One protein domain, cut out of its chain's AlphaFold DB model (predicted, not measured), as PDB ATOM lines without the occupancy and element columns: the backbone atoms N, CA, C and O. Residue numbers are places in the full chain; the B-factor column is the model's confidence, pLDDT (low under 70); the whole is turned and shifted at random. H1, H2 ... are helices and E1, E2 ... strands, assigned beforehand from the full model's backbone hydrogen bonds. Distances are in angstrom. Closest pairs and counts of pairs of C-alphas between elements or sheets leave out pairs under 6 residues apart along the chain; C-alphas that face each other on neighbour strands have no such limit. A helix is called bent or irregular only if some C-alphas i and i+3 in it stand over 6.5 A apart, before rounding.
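This is residues 84 to 246 of the 303 residues of an uncharacterized protein of Treponema caldarium (strain ATCC 51460 / DSM 7334 / H1) (UniProt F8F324). A twisted five-stranded sheet is the middle of three layers, with H3 and H5 over one face and H6 and H7 over the other. H8 packs on H3, and residues 177 to 182 stick out. The printed part has 163 residues, with named elements in the order H1 E1 E2 H2 H3 E3 H4 H5 E4 H6 E5 H7 H8, eight helices and five strands. The mixed sheet runs E1 E2 E5 E3 E4; the class is mixed, helices and strands. The whole is compact, with a radius of gyration of the C-alphas of 15.1 A and spans of 48 by 37 by 30 A.

Start at H1, residues 84 to 88, which only grazes the sheet. Next come E1, residues 90 to 94, and E2, residues 100 to 106, an antiparallel hairpin with N 91 and O 103 at 2.8 A. H2, residues 108 to 112, is not on the sheet; H3, residues 119 to 129, has a height over the sheet of 10.2 A. After E3, residues 133 to 136, H4, residues 140 to 143, only grazes the sheet. H5, residues 154 to 164, is on the same face as H3 and touches it at a steep tilt of 41 degrees, the C-alphas of Leu 126 and Ala 162 being closest at 6.7 A. E4, residues 168 to 171, is parallel to E3, with N 134 and O 168 at 2.8 A; the unit E3, H4 H5, E4, two parallel neighbour strands with helices between, has a right-handed crossover. H6, residues 185 to 199, is on the opposite face. E5, residues 205 to 211, is parallel to E2, with N 102 and O 206 at 2.8 A, and to E3, with N 135 and O 207 at 2.8 A. H7, residues 212 to 224, lies over E1 and E2 and touches residues 189 to 193 of H6, closest at the C-alphas of Phe 193 and Phe 218, 6.9 A. H8, residues 234 to 240, touches H3 about perpendicular, 86 degrees, the C-alphas of Val 125 and Leu 240 being closest at 4.8 A. Every O i to N i+4 pair is within hydrogen-bond range in H1, H3, H5, H6 and H8, but 7 of 9 in H7 and 0 of 1 in H2, which has 2 of 2 O i to N i+3 pairs; H4 is too short for an i+4 pair.

Find C-alpha 84 at (77.075, 61.253, 29.481), where H1 begins, and C-alpha 240 at (89.778, 60.787, 35.382), where H8 ends. From first to last C-alpha, E2 measures 19.2 A, E5 20.1 A, H6 21.1 A and H7 19.4 A. H7 is irregular: C-alphas 213 and 216 are 7.1 A apart.

The printed part has no cut, and its two C-alphas farthest apart, those of Asp 179 and Asp 245, are 48.6 A apart. The long link is E4 to H6, 13 residues. No printed residue is under 70 in pLDDT.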
ATOM      1  N   TYR A  84      77.130  62.444  30.324       97.56
ATOM      2  CA  TYR A  84      77.075  61.253  29.481       97.56
ATOM      3  C   TYR A  84      77.686  61.526  28.101       97.56
ATOM      4  O   TYR A  84      78.400  60.677  27.574       97.56
ATOM      5  N   PHE A  85      77.469  62.719  27.531       98.25
ATOM      6  CA  PHE A  85      78.151  63.142  26.304       98.25
ATOM      7  C   PHE A  85      79.672  63.061  26.464       98.25
ATOM      8  O   PHE A  85      80.328  62.395  25.667       98.25
ATOM      9  N   ARG A  86      80.215  63.678  27.522       97.94
ATOM     10  CA  ARG A  86      81.642  63.663  27.866       97.94
ATOM     11  C   ARG A  86      82.195  62.241  27.949       97.94
ATOM     12  O   ARG A  86      83.236  61.951  27.370       97.94
ATOM     13  N   GLU A  87      81.496  61.339  28.638       97.94
ATOM     14  CA  GLU A  87      81.905  59.935  28.728       97.94
ATOM     15  C   GLU A  87      81.840  59.219  27.368       97.94
ATOM     16  O   GLU A  87      82.715  58.407  27.062       97.94
ATOM     17  N   ALA A  88      80.836  59.508  26.539       97.56
ATOM     18  CA  ALA A  88      80.657  58.875  25.233       97.56
ATOM     19  C   ALA A  88      81.741  59.271  24.217       97.56
ATOM     20  O   ALA A  88      82.099  58.458  23.366       97.56
ATOM     21  N   VAL A  89      82.285  60.488  24.322       97.88
ATOM     22  CA  VAL A  89      83.347  61.001  23.435       97.88
ATOM     23  C   VAL A  89      84.760  60.798  23.990       97.88
ATOM     24  O   VAL A  89      85.708  61.348  23.435       97.88
ATOM     25  N   PHE A  90      84.913  60.007  25.060       98.69
ATOM     26  CA  PHE A  90      86.213  59.618  25.605       98.69
ATOM     27  C   PHE A  90      86.481  58.135  25.345       98.69
ATOM     28  O   PHE A  90      85.876  57.259  25.974       98.69
ATOM     29  N   LEU A  91      87.353  57.843  24.387       98.75
ATOM     30  CA  LEU A  91      87.654  56.494  23.912       98.75
ATOM     31  C   LEU A  91      89.082  56.092  24.287       98.75
ATOM     32  O   LEU A  91      89.950  56.947  24.441       98.75
ATOM     33  N   ARG A  92      89.321  54.782  24.403       98.81
ATOM     34  CA  ARG A  92      90.641  54.207  24.672       98.81
ATOM     35  C   ARG A  92      90.972  53.135  23.641       98.81
ATOM     36  O   ARG A  92      90.144  52.267  23.350       98.81
ATOM     37  N   PHE A  93      92.184  53.192  23.113       98.75
ATOM     38  CA  PHE A  93      92.724  52.256  22.139       98.75
ATOM     39  C   PHE A  93      94.042  51.678  22.643       98.75
ATOM     40  O   PHE A  93      94.748  52.333  23.401       98.75
ATOM     41  N   ALA A  94      94.378  50.476  22.185       98.56
ATOM     42  CA  ALA A  94      95.686  49.878  22.393       98.56
ATOM     43  C   ALA A  94      96.206  49.236  21.105       98.56
ATOM     44  O   ALA A  94      95.428  48.669  20.328       98.56
ATOM     45  N   ASP A  95      97.514  49.307  20.883       97.62
ATOM     46  CA  ASP A  95      98.171  48.612  19.777       97.62
ATOM     47  C   ASP A  95      98.564  47.164  20.164       97.62
ATOM     48  O   ASP A  95      98.000  46.552  21.084       97.62
ATOM     49  N   ASN A  96      99.498  46.565  19.417       96.94
ATOM     50  CA  ASN A  96     100.041  45.236  19.718       96.94
ATOM     51  C   ASN A  96     101.262  45.271  20.652       96.94
ATOM     52  O   ASN A  96     101.676  44.215  21.128       96.94
ATOM     53  N   THR A  97     101.842  46.447  20.896       96.56
ATOM     54  CA  THR A  97     102.993  46.638  21.790       96.56
ATOM     55  C   THR A  97     102.568  46.981  23.220       96.56
ATOM     56  O   THR A  97     103.378  46.876  24.137       96.56
ATOM     57  N   GLY A  98     101.289  47.312  23.418       96.81
ATOM     58  CA  GLY A  98     100.726  47.719  24.702       96.81
ATOM     59  C   GLY A  98     100.709  49.235  24.901       96.81
ATOM     60  O   GLY A  98     100.406  49.674  26.004       96.81
ATOM     61  N   GLN A  99     101.010  50.026  23.866       98.38
ATOM     62  CA  GLN A  99     100.796  51.472  23.887       98.38
ATOM     63  C   GLN A  99      99.298  51.764  24.010       98.38
ATOM     64  O   GLN A  99      98.501  51.226  23.235       98.38
ATOM     65  N   GLU A 100      98.924  52.653  24.930       98.69
ATOM     66  CA  GLU A 100      97.555  53.123  25.120       98.69
ATOM     67  C   GLU A 100      97.363  54.528  24.537       98.69
ATOM     68  O   GLU A 100      98.120  55.460  24.812       98.69
ATOM     69  N   VAL A 101      96.310  54.689  23.737       98.81
ATOM     70  CA  VAL A 101      95.913  55.970  23.146       98.81
ATOM     71  C   VAL A 101      94.514  56.331  23.625       98.81
ATOM     72  O   VAL A 101      93.530  55.647  23.335       98.81
ATOM     73  N   TYR A 102      94.429  57.441  24.340       98.88
ATOM     74  CA  TYR A 102      93.205  58.038  24.840       98.88
ATOM     75  C   TYR A 102      92.762  59.138  23.876       98.88
ATOM     76  O   TYR A 102      93.509  60.068  23.601       98.88
ATOM     77  N   LEU A 103      91.540  59.046  23.357       98.88
ATOM     78  CA  LEU A 103      90.964  60.018  22.428       98.88
ATOM     79  C   LEU A 103      89.784  60.719  23.094       98.88
ATOM     80  O   LEU A 103      88.762  60.079  23.349       98.88
ATOM     81  N   LEU A 104      89.908  62.020  23.345       98.81
ATOM     82  CA  LEU A 104      88.889  62.829  24.005       98.81
ATOM     83  C   LEU A 104      88.361  63.934  23.080       98.81
ATOM     84  O   LEU A 104      89.087  64.848  22.689       98.81
ATOM     85  N   GLY A 105      87.066  63.853  22.770       98.56
ATOM     86  CA  GLY A 105      86.331  64.865  22.014       98.56
ATOM     87  C   GLY A 105      85.952  66.089  22.853       98.56
ATOM     88  O   GLY A 105      85.106  65.979  23.737       98.56
ATOM     89  N   THR A 106      86.511  67.260  22.561       98.62
ATOM     90  CA  THR A 106      86.226  68.546  23.212       98.62
ATOM     91  C   THR A 106      85.002  69.241  22.605       98.62
ATOM     92  O   THR A 106      84.523  68.892  21.522       98.62
ATOM     93  N   ILE A 107      84.471  70.239  23.316       98.19
ATOM     94  CA  ILE A 107      83.299  71.042  22.912       98.19
ATOM     95  C   ILE A 107      83.658  72.510  22.648       98.19
ATOM     96  O   ILE A 107      82.796  73.391  22.724       98.19
ATOM     97  N   HIS A 108      84.924  72.788  22.333       97.75
ATOM     98  CA  HIS A 108      85.412  74.132  22.031       97.75
ATOM     99  C   HIS A 108      85.097  75.143  23.145       97.75
ATOM    100  O   HIS A 108      85.143  74.832  24.338       97.75
ATOM    101  N   SER A 109      84.703  76.361  22.772       97.38
ATOM    102  CA  SER A 109      84.324  77.423  23.705       97.38
ATOM    103  C   SER A 109      83.192  77.047  24.666       97.38
ATOM    104  O   SER A 109      83.042  77.702  25.696       97.38
ATOM    105  N   ASN A 110      82.407  75.997  24.387       97.69
ATOM    106  CA  ASN A 110      81.341  75.561  25.293       97.69
ATOM    107  C   ASN A 110      81.887  74.989  26.611       97.69
ATOM    108  O   ASN A 110      81.139  74.919  27.586       97.69
ATOM    109  N   HIS A 111      83.181  74.658  26.697       98.25
ATOM    110  CA  HIS A 111      83.836  74.326  27.966       98.25
ATOM    111  C   HIS A 111      83.798  75.477  28.985       98.25
ATOM    112  O   HIS A 111      83.926  75.236  30.185       98.25
ATOM    113  N   LEU A 112      83.610  76.725  28.540       97.06
ATOM    114  CA  LEU A 112      83.503  77.883  29.432       97.06
ATOM    115  C   LEU A 112      82.147  77.965  30.144       97.06
ATOM    116  O   LEU A 112      82.037  78.623  31.174       97.06
ATOM    117  N   THR A 113      81.111  77.319  29.605       96.88
ATOM    118  CA  THR A 113      79.728  77.440  30.098       96.88
ATOM    119  C   THR A 113      79.092  76.106  30.483       96.88
ATOM    120  O   THR A 113      78.103  76.088  31.216       96.88
ATOM    121  N   THR A 114      79.653  74.979  30.043       97.81
ATOM    122  CA  THR A 114      79.123  73.639  30.328       97.81
ATOM    123  C   THR A 114      79.708  73.113  31.632       97.81
ATOM    124  O   THR A 114      80.803  72.558  31.645       97.81
ATOM    125  N   LYS A 115      78.975  73.270  32.740       96.69
ATOM    126  CA  LYS A 115      79.443  72.896  34.086       96.69
ATOM    127  C   LYS A 115      79.971  71.460  34.162       96.69
ATOM    128  O   LYS A 115      81.076  71.266  34.650       96.69
ATOM    129  N   ASP A 116      79.228  70.489  33.632       97.56
ATOM    130  CA  ASP A 116      79.575  69.059  33.723       97.56
ATOM    131  C   ASP A 116      80.551  68.598  32.624       97.56
ATOM    132  O   ASP A 116      80.865  67.414  32.508       97.56
ATOM    133  N   TYR A 117      81.043  69.525  31.798       98.12
ATOM    134  CA  TYR A 117      82.140  69.276  30.870       98.12
ATOM    135  C   TYR A 117      82.949  70.558  30.633       98.12
ATOM    136  O   TYR A 117      83.050  71.069  29.521       98.12
ATOM    137  N   SER A 118      83.487  71.115  31.713       98.31
ATOM    138  CA  SER A 118      84.235  72.377  31.714       98.31
ATOM    139  C   SER A 118      85.734  72.196  31.441       98.31
ATOM    140  O   SER A 118      86.231  71.073  31.379       98.31
ATOM    141  N   LEU A 119      86.487  73.299  31.346       98.56
ATOM    142  CA  LEU A 119      87.959  73.256  31.290       98.56
ATOM    143  C   LEU A 119      88.588  72.562  32.514       98.56
ATOM    144  O   LEU A 119      89.618  71.910  32.380       98.56
ATOM    145  N   LEU A 120      87.941  72.629  33.683       98.19
ATOM    146  CA  LEU A 120      88.395  71.936  34.895       98.19
ATOM    147  C   LEU A 120      88.416  70.412  34.715       98.19
ATOM    148  O   LEU A 120      89.293  69.734  35.228       98.19
ATOM    149  N   HIS A 121      87.489  69.875  33.925       98.69
ATOM    150  CA  HIS A 121      87.462  68.449  33.612       98.69
ATOM    151  C   HIS A 121      88.610  68.046  32.682       98.69
ATOM    152  O   HIS A 121      89.143  66.951  32.813       98.69
ATOM    153  N   LEU A 122      89.007  68.924  31.751       98.62
ATOM    154  CA  LEU A 122      90.178  68.680  30.902       98.62
ATOM    155  C   LEU A 122      91.471  68.731  31.716       98.62
ATOM    156  O   LEU A 122      92.362  67.915  31.491       98.62
ATOM    157  N   GLN A 123      91.551  69.656  32.678       98.44
ATOM    158  CA  GLN A 123      92.623  69.666  33.663       98.44
ATOM    159  C   GLN A 123      92.646  68.333  34.421       98.44
ATOM    160  O   GLN A 123      93.645  67.636  34.322       98.44
ATOM    161  N   ALA A 124      91.559  67.933  35.088       98.56
ATOM    162  CA  ALA A 124      91.495  66.672  35.834       98.56
ATOM    163  C   ALA A 124      91.964  65.458  35.022       98.56
ATOM    164  O   ALA A 124      92.782  64.684  35.512       98.56
ATOM    165  N   VAL A 125      91.560  65.348  33.751       98.75
ATOM    166  CA  VAL A 125      92.045  64.266  32.882       98.75
ATOM    167  C   VAL A 125      93.561  64.310  32.735       98.75
ATOM    168  O   VAL A 125      94.194  63.277  32.895       98.75
ATOM    169  N   LEU A 126      94.162  65.469  32.458       98.56
ATOM    170  CA  LEU A 126      95.621  65.589  32.362       98.56
ATOM    171  C   LEU A 126      96.318  65.248  33.684       98.56
ATOM    172  O   LEU A 126      97.367  64.610  33.671       98.56
ATOM    173  N   GLU A 127      95.751  65.680  34.811       97.75
ATOM    174  CA  GLU A 127      96.354  65.492  36.133       97.75
ATOM    175  C   GLU A 127      96.219  64.056  36.651       97.75
ATOM    176  O   GLU A 127      97.092  63.617  37.387       97.75
ATOM    177  N   HIS A 128      95.162  63.330  36.277       98.56
ATOM    178  CA  HIS A 128      94.922  61.953  36.726       98.56
ATOM    179  C   HIS A 128      95.402  60.896  35.728       98.56
ATOM    180  O   HIS A 128      95.742  59.789  36.140       98.56
ATOM    181  N   LEU A 129      95.395  61.198  34.424       98.62
ATOM    182  CA  LEU A 129      95.890  60.280  33.396       98.62
ATOM    183  C   LEU A 129      97.417  60.301  33.298       98.62
ATOM    184  O   LEU A 129      97.996  59.277  32.957       98.62
ATOM    185  N   GLU A 130      98.035  61.462  33.546       98.44
ATOM    186  CA  GLU A 130      99.483  61.689  33.426       98.44
ATOM    187  C   GLU A 130     100.081  61.100  32.129       98.44
ATOM    188  O   GLU A 130     100.978  60.260  32.184       98.44
ATOM    189  N   PRO A 131      99.571  61.488  30.939       98.75
ATOM    190  CA  PRO A 131     100.079  60.944  29.686       98.75
ATOM    191  C   PRO A 131     101.538  61.355  29.455       98.75
ATOM    192  O   PRO A 131     101.934  62.468  29.796       98.75
ATOM    193  N   ASP A 132     102.311  60.500  28.784       98.62
ATOM    194  CA  ASP A 132     103.679  60.825  28.362       98.62
ATOM    195  C   ASP A 132     103.670  61.887  27.247       98.62
ATOM    196  O   ASP A 132     104.575  62.717  27.141       98.62
ATOM    197  N   LEU A 133     102.621  61.854  26.416       98.88
ATOM    198  CA  LEU A 133     102.409  62.746  25.282       98.88
ATOM    199  C   LEU A 133     100.962  63.238  25.229       98.88
ATOM    200  O   LEU A 133     100.010  62.454  25.235       98.88
ATOM    201  N   LEU A 134     100.811  64.547  25.071       98.88
ATOM    202  CA  LEU A 134      99.569  65.217  24.726       98.88
ATOM    203  C   LEU A 134      99.600  65.672  23.260       98.88
ATOM    204  O   LEU A 134     100.430  66.491  22.864       98.88
ATOM    205  N   LEU A 135      98.637  65.207  22.467       98.88
ATOM    206  CA  LEU A 135      98.353  65.716  21.127       98.88
ATOM    207  C   LEU A 135      97.141  66.650  21.168       98.88
ATOM    208  O   LEU A 135      96.069  66.250  21.619       98.88
ATOM    209  N   VAL A 136      97.286  67.880  20.675       98.88
ATOM    210  CA  VAL A 136      96.211  68.893  20.661       98.88
ATOM    211  C   VAL A 136      95.839  69.325  19.247       98.88
ATOM    212  O   VAL A 136      96.678  69.315  18.342       98.88
ATOM    213  N   GLU A 137      94.595  69.780  19.061       98.62
ATOM    214  CA  GLU A 137      94.086  70.418  17.833       98.62
ATOM    215  C   GLU A 137      94.683  71.827  17.615       98.62
ATOM    216  O   GLU A 137      93.990  72.830  17.445       98.62
ATOM    217  N   SER A 138      96.010  71.891  17.624       98.62
ATOM    218  CA  SER A 138      96.836  73.020  17.223       98.62
ATOM    219  C   SER A 138      97.760  72.553  16.103       98.62
ATOM    220  O   SER A 138      98.126  71.379  16.010       98.62
ATOM    221  N   ARG A 139      98.161  73.460  15.223       98.44
ATOM    222  CA  ARG A 139      99.012  73.151  14.075       98.44
ATOM    223  C   ARG A 139     100.455  72.945  14.556       98.44
ATOM    224  O   ARG A 139     100.992  73.842  15.213       98.44
ATOM    225  N   PRO A 140     101.144  71.852  14.165       98.50
ATOM    226  CA  PRO A 140     102.504  71.560  14.635       98.50
ATOM    227  C   PRO A 140     103.488  72.728  14.448       98.50
ATOM    228  O   PRO A 140     104.268  73.059  15.338       98.50
ATOM    229  N   LYS A 141     103.402  73.416  13.300       98.12
ATOM    230  CA  LYS A 141     104.255  74.571  12.965       98.12
ATOM    231  C   LYS A 141     104.083  75.771  13.902       98.12
ATOM    232  O   LYS A 141     105.000  76.577  14.010       98.12
ATOM    233  N   GLU A 142     102.910  75.929  14.512       98.25
ATOM    234  CA  GLU A 142     102.625  77.042  15.418       98.25
ATOM    235  C   GLU A 142     103.247  76.760  16.783       98.25
ATOM    236  O   GLU A 142     103.977  77.604  17.299       98.25
ATOM    237  N   LEU A 143     103.083  75.542  17.306       98.19
ATOM    238  CA  LEU A 143     103.730  75.140  18.559       98.19
ATOM    239  C   LEU A 143     105.260  75.174  18.445       98.19
ATOM    240  O   LEU A 143     105.930  75.693  19.333       98.19
ATOM    241  N   ALA A 144     105.819  74.739  17.309       98.00
ATOM    242  CA  ALA A 144     107.257  74.828  17.035       98.00
ATOM    243  C   ALA A 144     107.801  76.274  17.014       98.00
ATOM    244  O   ALA A 144     108.999  76.491  17.176       98.00
ATOM    245  N   ARG A 145     106.930  77.272  16.814       98.06
ATOM    246  CA  ARG A 145     107.244  78.712  16.876       98.06
ATOM    247  C   ARG A 145     106.870  79.334  18.221       98.06
ATOM    248  O   ARG A 145     106.746  80.557  18.326       98.06
ATOM    249  N   ASP A 146     106.650  78.497  19.232       98.00
ATOM    250  CA  ASP A 146     106.212  78.909  20.559       98.00
ATOM    251  C   ASP A 146     104.861  79.659  20.529       98.00
ATOM    252  O   ASP A 146     104.575  80.519  21.355       98.00
ATOM    253  N   ASN A 147     104.003  79.395  19.539       97.44
ATOM    254  CA  ASN A 147     102.653  79.953  19.473       97.44
ATOM    255  C   ASN A 147     101.642  78.982  20.088       97.44
ATOM    256  O   ASN A 147     100.861  78.336  19.389       97.44
ATOM    257  N   TRP A 148     101.652  78.896  21.415       98.25
ATOM    258  CA  TRP A 148     100.777  77.991  22.160       98.25
ATOM    259  C   TRP A 148      99.303  78.410  22.148       98.25
ATOM    260  O   TRP A 148      98.456  77.616  22.531       98.25
ATOM    261  N   GLY A 149      98.979  79.619  21.673       97.94
ATOM    262  CA  GLY A 149      97.607  80.117  21.527       97.94
ATOM    263  C   GLY A 149      96.867  79.618  20.277       97.94
ATOM    264  O   GLY A 149      95.751  80.069  20.015       97.94
ATOM    265  N   ASP A 150      97.481  78.753  19.463       98.38
ATOM    266  CA  ASP A 150      96.854  78.178  18.267       98.38
ATOM    267  C   ASP A 150      95.768  77.143  18.607       98.38
ATOM    268  O   ASP A 150      95.887  76.386  19.567       98.38
ATOM    269  N   GLY A 151      94.731  77.081  17.769       97.44
ATOM    270  CA  GLY A 151      93.589  76.180  17.945       97.44
ATOM    271  C   GLY A 151      92.419  76.781  18.744       97.44
ATOM    272  O   GLY A 151      92.412  77.984  19.060       97.44
ATOM    273  N   PRO A 152      91.384  75.964  19.018       98.12
ATOM    274  CA  PRO A 152      90.303  76.274  19.959       98.12
ATOM    275  C   PRO A 152      90.829  76.593  21.366       98.12
ATOM    276  O   PRO A 152      91.899  76.126  21.730       98.12
ATOM    277  N   ILE A 153      90.096  77.372  22.173       98.06
ATOM    278  CA  ILE A 153      90.581  77.934  23.459       98.06
ATOM    279  C   ILE A 153      90.985  76.903  24.515       98.06
ATOM    280  O   ILE A 153      91.801  77.200  25.387       98.06
ATOM    281  N   GLU A 154      90.443  75.697  24.443       98.69
ATOM    282  CA  GLU A 154      90.805  74.595  25.319       98.69
ATOM    283  C   GLU A 154      92.169  73.977  24.973       98.69
ATOM    284  O   GLU A 154      92.799  73.389  25.848       98.69
ATOM    285  N   MET A 155      92.667  74.151  23.743       98.69
ATOM    286  CA  MET A 155      93.977  73.642  23.316       98.69
ATOM    287  C   MET A 155      95.155  74.387  23.968       98.69
ATOM    288  O   MET A 155      96.000  73.700  24.549       98.69
ATOM    289  N   PRO A 156      95.229  75.742  23.990       98.75
ATOM    290  CA  PRO A 156      96.219  76.453  24.797       98.75
ATOM    291  C   PRO A 156      96.097  76.110  26.280       98.75
ATOM    292  O   PRO A 156      97.109  75.894  26.940       98.75
ATOM    293  N   PHE A 157      94.867  76.006  26.801       98.81
ATOM    294  CA  PHE A 157      94.635  75.652  28.202       98.81
ATOM    295  C   PHE A 157      95.251  74.285  28.540       98.81
ATOM    296  O   PHE A 157      96.043  74.173  29.477       98.81
ATOM    297  N   ALA A 158      94.936  73.253  27.756       98.81
ATOM    298  CA  ALA A 158      95.469  71.912  27.951       98.81
ATOM    299  C   ALA A 158      96.988  71.863  27.741       98.81
ATOM    300  O   ALA A 158      97.699  71.291  28.562       98.81
ATOM    301  N   SER A 159      97.492  72.524  26.695       98.81
ATOM    302  CA  SER A 159      98.922  72.561  26.373       98.81
ATOM    303  C   SER A 159      99.747  73.171  27.501       98.81
ATOM    304  O   SER A 159     100.746  72.596  27.923       98.81
ATOM    305  N   LEU A 160      99.334  74.327  28.028       98.75
ATOM    306  CA  LEU A 160     100.057  75.002  29.107       98.75
ATOM    307  C   LEU A 160      99.943  74.238  30.432       98.75
ATOM    308  O   LEU A 160     100.922  74.156  31.173       98.75
ATOM    309  N   THR A 161      98.787  73.622  30.699       98.56
ATOM    310  CA  THR A 161      98.591  72.744  31.865       98.56
ATOM    311  C   THR A 161      99.519  71.527  31.807       98.56
ATOM    312  O   THR A 161     100.201  71.226  32.784       98.56
ATOM    313  N   ALA A 162      99.601  70.864  30.651       98.62
ATOM    314  CA  ALA A 162     100.478  69.720  30.419       98.62
ATOM    315  C   ALA A 162     101.963  70.098  30.538       98.62
ATOM    316  O   ALA A 162     102.713  69.448  31.266       98.62
ATOM    317  N   ARG A 163     102.378  71.215  29.924       98.12
ATOM    318  CA  ARG A 163     103.758  71.717  30.022       98.12
ATOM    319  C   ARG A 163     104.180  72.017  31.456       98.12
ATOM    320  O   ARG A 163     105.295  71.674  31.834       98.12
ATOM    321  N   ALA A 164     103.302  72.620  32.261       97.94
ATOM    322  CA  ALA A 164     103.577  72.878  33.676       97.94
ATOM    323  C   ALA A 164     103.803  71.586  34.486       97.94
ATOM    324  O   ALA A 164     104.429  71.622  35.541       97.94
ATOM    325  N   LYS A 165     103.325  70.443  33.980       97.56
ATOM    326  CA  LYS A 165     103.539  69.106  34.546       97.56
ATOM    327  C   LYS A 165     104.693  68.329  33.906       97.56
ATOM    328  O   LYS A 165     104.933  67.194  34.295       97.56
ATOM    329  N   GLY A 166     105.407  68.915  32.945       98.19
ATOM    330  CA  GLY A 166     106.476  68.225  32.218       98.19
ATOM    331  C   GLY A 166     105.983  67.184  31.207       98.19
ATOM    332  O   GLY A 166     106.788  66.390  30.737       98.19
ATOM    333  N   ILE A 167     104.694  67.197  30.861       98.62
ATOM    334  CA  ILE A 167     104.124  66.352  29.806       98.62
ATOM    335  C   ILE A 167     104.518  66.942  28.451       98.62
ATOM    336  O   ILE A 167     104.401  68.156  28.237       98.62
ATOM    337  N   GLU A 168     104.971  66.098  27.524       98.62
ATOM    338  CA  GLU A 168     105.289  66.545  26.173       98.62
ATOM    339  C   GLU A 168     104.012  66.924  25.415       98.62
ATOM    340  O   GLU A 168     103.001  66.233  25.491       98.62
ATOM    341  N   VAL A 169     104.053  68.027  24.661       98.75
ATOM    342  CA  VAL A 169     102.902  68.507  23.889       98.75
ATOM    343  C   VAL A 169     103.279  68.663  22.426       98.75
ATOM    344  O   VAL A 169     104.225  69.382  22.098       98.75
ATOM    345  N   GLN A 170     102.492  68.056  21.540       98.81
ATOM    346  CA  GLN A 170     102.623  68.222  20.096       98.81
ATOM    347  C   GLN A 170     101.277  68.589  19.458       98.81
ATOM    348  O   GLN A 170     100.198  68.250  19.944       98.81
ATOM    349  N   GLY A 171     101.339  69.334  18.358       98.62
ATOM    350  CA  GLY A 171     100.160  69.725  17.595       98.62
ATOM    351  C   GLY A 171      99.848  68.677  16.538       98.62
ATOM    352  O   GLY A 171     100.770  68.116  15.954       98.62
ATOM    353  N   MET A 172      98.570  68.440  16.257       98.62
ATOM    354  CA  MET A 172      98.146  67.516  15.200       98.62
ATOM    355  C   MET A 172      97.224  68.142  14.149       98.62
ATOM    356  O   MET A 172      96.976  67.512  13.125       98.62
ATOM    357  N   ASP A 173      96.786  69.393  14.314       98.19
ATOM    358  CA  ASP A 173      95.846  70.027  13.383       98.19
ATOM    359  C   ASP A 173      96.464  70.342  12.004       98.19
ATOM    360  O   ASP A 173      97.664  70.606  11.858       98.19
ATOM    361  N   TRP A 174      95.614  70.367  10.978       96.94
ATOM    362  CA  TRP A 174      95.954  70.819   9.638       96.94
ATOM    363  C   TRP A 174      94.759  71.486   8.963       96.94
ATOM    364  O   TRP A 174      93.687  70.904   8.859       96.94
ATOM    365  N   TRP A 175      94.962  72.683   8.421       93.94
ATOM    366  CA  TRP A 175      94.063  73.295   7.446       93.94
ATOM    367  C   TRP A 175      94.768  74.466   6.759       93.94
ATOM    368  O   TRP A 175      95.793  74.977   7.233       93.94
ATOM    369  N   VAL A 176      94.204  74.890   5.633       92.75
ATOM    370  CA  VAL A 176      94.639  76.052   4.857       92.75
ATOM    371  C   VAL A 176      93.422  76.892   4.480       92.75
ATOM    372  O   VAL A 176      92.336  76.347   4.284       92.75
ATOM    373  N   MET A 177      93.593  78.213   4.410       92.19
ATOM    374  CA  MET A 177      92.585  79.088   3.808       92.19
ATOM    375  C   MET A 177      92.553  78.811   2.305       92.19
ATOM    376  O   MET A 177      93.603  78.693   1.674       92.19
ATOM    377  N   THR A 178      91.354  78.665   1.755       92.25
ATOM    378  CA  THR A 178      91.113  78.368   0.340       92.25
ATOM    379  C   THR A 178      90.166  79.405  -0.251       92.25
ATOM    380  O   THR A 178      89.247  79.874   0.426       92.25
ATOM    381  N   ASP A 179      90.352  79.736  -1.527       91.94
ATOM    382  CA  ASP A 179      89.551  80.758  -2.222       91.94
ATOM    383  C   ASP A 179      88.072  80.365  -2.376       91.94
ATOM    384  O   ASP A 179      87.207  81.211  -2.574       91.94
ATOM    385  N   ASN A 180      87.757  79.069  -2.291       90.94
ATOM    386  CA  ASN A 180      86.388  78.559  -2.382       90.94
ATOM    387  C   ASN A 180      85.682  78.455  -1.021       90.94
ATOM    388  O   ASN A 180      84.571  77.925  -0.963       90.94
ATOM    389  N   HIS A 181      86.329  78.900   0.063       91.44
ATOM    390  CA  HIS A 181      85.822  78.857   1.444       91.44
ATOM    391  C   HIS A 181      85.458  77.452   1.938       91.44
ATOM    392  O   HIS A 181      84.747  77.301   2.934       91.44
ATOM    393  N   GLN A 182      85.934  76.412   1.253       88.06
ATOM    394  CA  GLN A 182      85.681  75.024   1.608       88.06
ATOM    395  C   GLN A 182      86.928  74.421   2.236       88.06
ATOM    396  O   GLN A 182      87.995  74.361   1.624       88.06
ATOM    397  N   ILE A 183      86.759  73.919   3.456       85.94
ATOM    398  CA  ILE A 183      87.710  73.004   4.074       85.94
ATOM    399  C   ILE A 183      87.250  71.599   3.697       85.94
ATOM    400  O   ILE A 183      86.142  71.194   4.044       85.94
ATOM    401  N   ASN A 184      88.087  70.858   2.974       91.44
ATOM    402  CA  ASN A 184      87.838  69.443   2.741       91.44
ATOM    403  C   ASN A 184      88.050  68.691   4.063       91.44
ATOM    404  O   ASN A 184      89.189  68.419   4.449       91.44
ATOM    405  N   SER A 185      86.955  68.398   4.768       91.19
ATOM    406  CA  SER A 185      86.987  67.745   6.080       91.19
ATOM    407  C   SER A 185      87.727  66.408   6.051       91.19
ATOM    408  O   SER A 185      88.515  66.140   6.954       91.19
ATOM    409  N   ASP A 186      87.553  65.610   4.994       94.31
ATOM    410  CA  ASP A 186      88.225  64.314   4.866       94.31
ATOM    411  C   ASP A 186      89.735  64.475   4.688       94.31
ATOM    412  O   ASP A 186      90.518  63.753   5.309       94.31
ATOM    413  N   GLU A 187      90.166  65.432   3.861       95.69
ATOM    414  CA  GLU A 187      91.590  65.735   3.704       95.69
ATOM    415  C   GLU A 187      92.197  66.238   5.017       95.69
ATOM    416  O   GLU A 187      93.269  65.766   5.411       95.69
ATOM    417  N   ARG A 188      91.505  67.154   5.708       96.25
ATOM    418  CA  ARG A 188      91.928  67.668   7.014       96.25
ATOM    419  C   ARG A 188      92.119  66.534   8.008       96.25
ATOM    420  O   ARG A 188      93.221  66.374   8.523       96.25
ATOM    421  N   GLU A 189      91.106  65.698   8.204       97.19
ATOM    422  CA  GLU A 189      91.201  64.570   9.131       97.19
ATOM    423  C   GLU A 189      92.284  63.567   8.742       97.19
ATOM    424  O   GLU A 189      92.982  63.056   9.615       97.19
ATOM    425  N   ASN A 190      92.460  63.287   7.448       98.00
ATOM    426  CA  ASN A 190      93.521  62.391   6.996       98.00
ATOM    427  C   ASN A 190      94.896  62.937   7.376       98.00
ATOM    428  O   ASN A 190      95.724  62.192   7.892       98.00
ATOM    429  N   ARG A 191      95.139  64.232   7.166       98.31
ATOM    430  CA  ARG A 191      96.415  64.861   7.527       98.31
ATOM    431  C   ARG A 191      96.605  64.956   9.035       98.31
ATOM    432  O   ARG A 191      97.700  64.665   9.505       98.31
ATOM    433  N   MET A 192      95.551  65.272   9.786       98.56
ATOM    434  CA  MET A 192      95.590  65.238  11.249       98.56
ATOM    435  C   MET A 192      95.965  63.850  11.760       98.56
ATOM    436  O   MET A 192      96.861  63.704  12.585       98.56
ATOM    437  N   PHE A 193      95.347  62.811  11.203       98.62
ATOM    438  CA  PHE A 193      95.630  61.438  11.592       98.62
ATOM    439  C   PHE A 193      97.046  60.985  11.206       98.62
ATOM    440  O   PHE A 193      97.681  60.260  11.965       98.62
ATOM    441  N   GLN A 194      97.588  61.447  10.074       98.56
ATOM    442  CA  GLN A 194      98.999  61.212   9.743       98.56
ATOM    443  C   GLN A 194      99.950  61.900  10.731       98.56
ATOM    444  O   GLN A 194     100.947  61.294  11.130       98.56
ATOM    445  N   ASN A 195      99.638  63.127  11.166       98.69
ATOM    446  CA  ASN A 195     100.410  63.800  12.214       98.69
ATOM    447  C   ASN A 195     100.369  62.987  13.515       98.69
ATOM    448  O   ASN A 195     101.421  62.729  14.086       98.69
ATOM    449  N   ILE A 196      99.183  62.505  13.916       98.69
ATOM    450  CA  ILE A 196      99.020  61.625  15.082       98.69
ATOM    451  C   ILE A 196      99.948  60.414  14.965       98.69
ATOM    452  O   ILE A 196     100.811  60.243  15.816       98.69
ATOM    453  N   LEU A 197      99.828  59.608  13.902       98.44
ATOM    454  CA  LEU A 197     100.631  58.387  13.737       98.44
ATOM    455  C   LEU A 197     102.140  58.645  13.734       98.44
ATOM    456  O   LEU A 197     102.902  57.802  14.197       98.44
ATOM    457  N   THR A 198     102.571  59.798  13.222       98.50
ATOM    458  CA  THR A 198     103.988  60.185  13.212       98.50
ATOM    459  C   THR A 198     104.505  60.490  14.620       98.50
ATOM    460  O   THR A 198     105.675  60.245  14.897       98.50
ATOM    461  N   SER A 199     103.641  60.985  15.508       98.44
ATOM    462  CA  SER A 199     103.981  61.351  16.886       98.44
ATOM    463  C   SER A 199     103.916  60.193  17.885       98.44
ATOM    464  O   SER A 199     104.529  60.281  18.940       98.44
ATOM    465  N   LEU A 200     103.179  59.116  17.594       98.31
ATOM    466  CA  LEU A 200     102.987  58.006  18.542       98.31
ATOM    467  C   LEU A 200     104.257  57.211  18.912       98.31
ATOM    468  O   LEU A 200     104.335  56.772  20.060       98.31
ATOM    469  N   PRO A 201     105.229  56.943  18.016       98.12
ATOM    470  CA  PRO A 201     106.359  56.080  18.353       98.12
ATOM    471  C   PRO A 201     107.171  56.588  19.554       98.12
ATOM    472  O   PRO A 201     107.632  57.724  19.557       98.12
ATOM    473  N   GLY A 202     107.403  55.716  20.539       97.12
ATOM    474  CA  GLY A 202     108.244  56.004  21.711       97.12
ATOM    475  C   GLY A 202     107.496  56.385  22.993       97.12
ATOM    476  O   GLY A 202     108.130  56.429  24.042       97.12
ATOM    477  N   TYR A 203     106.178  56.587  22.938       98.44
ATOM    478  CA  TYR A 203     105.346  56.898  24.110       98.44
ATOM    479  C   TYR A 203     104.512  55.687  24.541       98.44
ATOM    480  O   TYR A 203     104.115  54.885  23.693       98.44
ATOM    481  N   HIS A 204     104.220  55.544  25.835       98.31
ATOM    482  CA  HIS A 204     103.391  54.451  26.347       98.31
ATOM    483  C   HIS A 204     101.932  54.877  26.511       98.31
ATOM    484  O   HIS A 204     101.044  54.158  26.054       98.31
ATOM    485  N   THR A 205     101.698  56.054  27.089       98.69
ATOM    486  CA  THR A 205     100.364  56.622  27.305       98.69
ATOM    487  C   THR A 205     100.238  57.939  26.551       98.69
ATOM    488  O   THR A 205     100.911  58.918  26.872       98.69
ATOM    489  N   VAL A 206      99.351  57.990  25.558       98.88
ATOM    490  CA  VAL A 206      99.108  59.193  24.749       98.88
ATOM    491  C   VAL A 206      97.684  59.689  24.963       98.88
ATOM    492  O   VAL A 206      96.738  58.916  24.835       98.88
ATOM    493  N   LEU A 207      97.513  60.986  25.222       98.94
ATOM    494  CA  LEU A 207      96.210  61.651  25.217       98.94
ATOM    495  C   LEU A 207      96.068  62.531  23.976       98.94
ATOM    496  O   LEU A 207      96.931  63.350  23.684       98.94
ATOM    497  N   ILE A 208      94.947  62.405  23.275       98.88
ATOM    498  CA  ILE A 208      94.591  63.204  22.104       98.88
ATOM    499  C   ILE A 208      93.358  64.037  22.439       98.88
ATOM    500  O   ILE A 208      92.295  63.483  22.727       98.88
ATOM    501  N   LEU A 209      93.488  65.360  22.355       98.88
ATOM    502  CA  LEU A 209      92.391  66.316  22.475       98.88
ATOM    503  C   LEU A 209      92.033  66.876  21.100       98.88
ATOM    504  O   LEU A 209      92.874  67.439  20.399       98.88
ATOM    505  N   THR A 210      90.768  66.730  20.720       98.69
ATOM    506  CA  THR A 210      90.245  67.172  19.423       98.69
ATOM    507  C   THR A 210      88.789  67.574  19.550       98.69
ATOM    508  O   THR A 210      88.092  66.992  20.371       98.69
ATOM    509  N   GLY A 211      88.274  68.469  18.707       98.00
ATOM    510  CA  GLY A 211      86.834  68.722  18.628       98.00
ATOM    511  C   GLY A 211      86.036  67.429  18.417       98.00
ATOM    512  O   GLY A 211      86.439  66.557  17.641       98.00
ATOM    513  N   PHE A 212      84.900  67.286  19.110       97.31
ATOM    514  CA  PHE A 212      84.125  66.036  19.127       97.31
ATOM    515  C   PHE A 212      83.693  65.546  17.735       97.31
ATOM    516  O   PHE A 212      83.509  64.343  17.543       97.31
ATOM    517  N   SER A 213      83.559  66.450  16.758       95.62
ATOM    518  CA  SER A 213      83.238  66.116  15.366       95.62
ATOM    519  C   SER A 213      84.269  65.188  14.718       95.62
ATOM    520  O   SER A 213      83.919  64.434  13.818       95.62
ATOM    521  N   HIS A 214      85.517  65.188  15.199       97.19
ATOM    522  CA  HIS A 214      86.603  64.357  14.671       97.19
ATOM    523  C   HIS A 214      86.677  62.958  15.297       97.19
ATOM    524  O   HIS A 214      87.366  62.080  14.775       97.19
ATOM    525  N   VAL A 215      85.970  62.712  16.407       97.56
ATOM    526  CA  VAL A 215      86.123  61.475  17.193       97.56
ATOM    527  C   VAL A 215      85.755  60.235  16.382       97.56
ATOM    528  O   VAL A 215      86.516  59.270  16.368       97.56
ATOM    529  N   GLU A 216      84.628  60.256  15.668       96.38
ATOM    530  CA  GLU A 216      84.200  59.121  14.837       96.38
ATOM    531  C   GLU A 216      85.191  58.865  13.687       96.38
ATOM    532  O   GLU A 216      85.562  57.721  13.403       96.38
ATOM    533  N   GLY A 217      85.662  59.942  13.051       96.81
ATOM    534  CA  GLY A 217      86.662  59.893  11.990       96.81
ATOM    535  C   GLY A 217      87.978  59.271  12.457       96.81
ATOM    536  O   GLY A 217      88.529  58.407  11.765       96.81
ATOM    537  N   PHE A 218      88.469  59.655  13.635       98.50
ATOM    538  CA  PHE A 218      89.684  59.089  14.220       98.50
ATOM    539  C   PHE A 218      89.489  57.667  14.731       98.50
ATOM    540  O   PHE A 218      90.346  56.828  14.467       98.50
ATOM    541  N   GLN A 219      88.357  57.346  15.361       98.50
ATOM    542  CA  GLN A 219      88.045  55.981  15.790       98.50
ATOM    543  C   GLN A 219      88.154  54.996  14.619       98.50
ATOM    544  O   GLN A 219      88.843  53.981  14.730       98.50
ATOM    545  N   ARG A 220      87.533  55.305  13.471       98.31
ATOM    546  CA  ARG A 220      87.630  54.455  12.271       98.31
ATOM    547  C   ARG A 220      89.072  54.284  11.794       98.31
ATOM    548  O   ARG A 220      89.462  53.180  11.423       98.31
ATOM    549  N   ARG A 221      89.860  55.360  11.802       98.44
ATOM    550  CA  ARG A 221      91.248  55.351  11.321       98.44
ATOM    551  C   ARG A 221      92.197  54.611  12.265       98.44
ATOM    552  O   ARG A 221      93.060  53.883  11.779       98.44
ATOM    553  N   PHE A 222      91.996  54.699  13.578       98.56
ATOM    554  CA  PHE A 222      92.718  53.881  14.555       98.56
ATOM    555  C   PHE A 222      92.460  52.392  14.334       98.56
ATOM    556  O   PHE A 222      93.413  51.628  14.179       98.56
ATOM    557  N   LEU A 223      91.188  51.995  14.224       98.50
ATOM    558  CA  LEU A 223      90.815  50.604  13.942       98.50
ATOM    559  C   LEU A 223      91.429  50.109  12.622       98.50
ATOM    560  O   LEU A 223      91.986  49.013  12.567       98.50
ATOM    561  N   ALA A 224      91.391  50.932  11.569       98.25
ATOM    562  CA  ALA A 224      92.010  50.617  10.281       98.25
ATOM    563  C   ALA A 224      93.548  50.529  10.342       98.25
ATOM    564  O   ALA A 224      94.149  49.838   9.524       98.25
ATOM    565  N   SER A 225      94.176  51.192  11.316       97.94
ATOM    566  CA  SER A 225      95.631  51.183  11.538       97.94
ATOM    567  C   SER A 225      96.088  50.065  12.482       97.94
ATOM    568  O   SER A 225      97.242  50.044  12.897       97.94
ATOM    569  N   GLY A 226      95.198  49.131  12.833       98.06
ATOM    570  CA  GLY A 226      95.520  47.969  13.665       98.06
ATOM    571  C   GLY A 226      95.419  48.205  15.172       98.06
ATOM    572  O   GLY A 226      95.670  47.273  15.939       98.06
ATOM    573  N   TYR A 227      95.009  49.398  15.611       98.50
ATOM    574  CA  TYR A 227      94.661  49.619  17.012       98.50
ATOM    575  C   TYR A 227      93.347  48.913  17.336       98.50
ATOM    576  O   TYR A 227      92.422  48.838  16.525       98.50
ATOM    577  N   ARG A 228      93.233  48.426  18.567       98.50
ATOM    578  CA  ARG A 228      92.010  47.833  19.102       98.50
ATOM    579  C   ARG A 228      91.398  48.813  20.079       98.50
ATOM    580  O   ARG A 228      92.074  49.270  20.995       98.50
ATOM    581  N   GLN A 229      90.117  49.114  19.915       98.62
ATOM    582  CA  GLN A 229      89.391  49.828  20.955       98.62
ATOM    583  C   GLN A 229      89.223  48.899  22.159       98.62
ATOM    584  O   GLN A 229      88.668  47.806  22.024       98.62
ATOM    585  N   ILE A 230      89.708  49.324  23.321       98.38
ATOM    586  CA  ILE A 230      89.627  48.546  24.558       98.38
ATOM    587  C   ILE A 230      88.506  49.074  25.450       98.38
ATOM    588  O   ILE A 230      88.057  50.215  25.313       98.38
ATOM    589  N   ALA A 231      88.009  48.219  26.347       97.88
ATOM    590  CA  ALA A 231      86.973  48.610  27.294       97.88
ATOM    591  C   ALA A 231      87.452  49.812  28.118       97.88
ATOM    592  O   ALA A 231      88.604  49.850  28.538       97.88
ATOM    593  N   PHE A 232      86.580  50.791  28.330       98.06
ATOM    594  CA  PHE A 232      86.867  51.979  29.126       98.06
ATOM    595  C   PHE A 232      85.590  52.355  29.864       98.06
ATOM    596  O   PHE A 232      84.674  52.956  29.294       98.06
ATOM    597  N   SER A 233      85.478  51.858  31.088       98.31
ATOM    598  CA  SER A 233      84.245  51.905  31.864       98.31
ATOM    599  C   SER A 233      83.913  53.324  32.330       98.31
ATOM    600  O   SER A 233      84.793  54.172  32.477       98.31
ATOM    601  N   SER A 234      82.634  53.583  32.616       98.06
ATOM    602  CA  SER A 234      82.216  54.850  33.229       98.06
ATOM    603  C   SER A 234      82.906  55.100  34.571       98.06
ATOM    604  O   SER A 234      83.235  56.241  34.863       98.06
ATOM    605  N   ALA A 235      83.187  54.056  35.361       98.44
ATOM    606  CA  ALA A 235      83.896  54.197  36.633       98.44
ATOM    607  C   ALA A 235      85.333  54.711  36.434       98.44
ATOM    608  O   ALA A 235      85.729  55.670  37.089       98.44
ATOM    609  N   GLU A 236      86.083  54.142  35.482       98.50
ATOM    610  CA  GLU A 236      87.425  54.636  35.130       98.50
ATOM    611  C   GLU A 236      87.374  56.095  34.644       98.50
ATOM    612  O   GLU A 236      88.166  56.927  35.081       98.50
ATOM    613  N   LYS A 237      86.408  56.440  33.782       98.62
ATOM    614  CA  LYS A 237      86.245  57.816  33.284       98.62
ATOM    615  C   LYS A 237      85.884  58.798  34.393       98.62
ATOM    616  O   LYS A 237      86.361  59.926  34.372       98.62
ATOM    617  N   GLN A 238      85.042  58.398  35.341       98.19
ATOM    618  CA  GLN A 238      84.648  59.244  36.468       98.19
ATOM    619  C   GLN A 238      85.842  59.612  37.343       98.19
ATOM    620  O   GLN A 238      85.940  60.770  37.724       98.19
ATOM    621  N   VAL A 239      86.770  58.679  37.577       98.38
ATOM    622  CA  VAL A 239      88.028  58.971  38.284       98.38
ATOM    623  C   VAL A 239      88.852  60.007  37.517       98.38
ATOM    624  O   VAL A 239      89.300  60.994  38.090       98.38
ATOM    625  N   LEU A 240      89.006  59.843  36.201       98.56
ATOM    626  CA  LEU A 240      89.778  60.787  35.382       98.56
ATOM    627  C   LEU A 240      89.131  62.174  35.278       98.56
ATOM    628  O   LEU A 240      89.828  63.164  35.109       98.56
ATOM    629  N   PHE A 241      87.806  62.257  35.379       98.44
ATOM    630  CA  PHE A 241      87.060  63.515  35.339       98.44
ATOM    631  C   PHE A 241      86.732  64.087  36.719       98.44
ATOM    632  O   PHE A 241      85.957  65.043  36.792       98.44
ATOM    633  N   ASP A 242      87.254  63.514  37.800       98.19
ATOM    634  CA  ASP A 242      86.968  64.003  39.141       98.19
ATOM    635  C   ASP A 242      87.617  65.375  39.367       98.19
ATOM    636  O   ASP A 242      88.834  65.531  39.307       98.19
ATOM    637  N   THR A 243      86.785  66.385  39.618       97.69
ATOM    638  CA  THR A 243      87.221  67.759  39.893       97.69
ATOM    639  C   THR A 243      86.955  68.175  41.339       97.69
ATOM    640  O   THR A 243      86.979  69.370  41.629       97.69
ATOM    641  N   SER A 244      86.599  67.240  42.227       96.56
ATOM    642  CA  SER A 244      86.134  67.538  43.589       96.56
ATOM    643  C   SER A 244      87.126  68.374  44.406       96.56
ATOM    644  O   SER A 244      86.702  69.274  45.132       96.56
ATOM    645  N   ASP A 245      88.426  68.164  44.196       92.69
ATOM    646  CA  ASP A 245      89.509  68.863  44.898       92.69
ATOM    647  C   ASP A 245      90.130  70.021  44.096       92.69
ATOM    648  O   ASP A 245      91.163  70.576  44.478       92.69
ATOM    649  N   GLN A 246      89.525  70.410  42.969       92.75
ATOM    650  CA  GLN A 246      90.121  71.384  42.056       92.75
ATOM    651  C   GLN A 246      89.417  72.739  42.096       92.75
ATOM    652  O   GLN A 246      88.196  72.856  41.998       92.75
TER     653      GLN A 246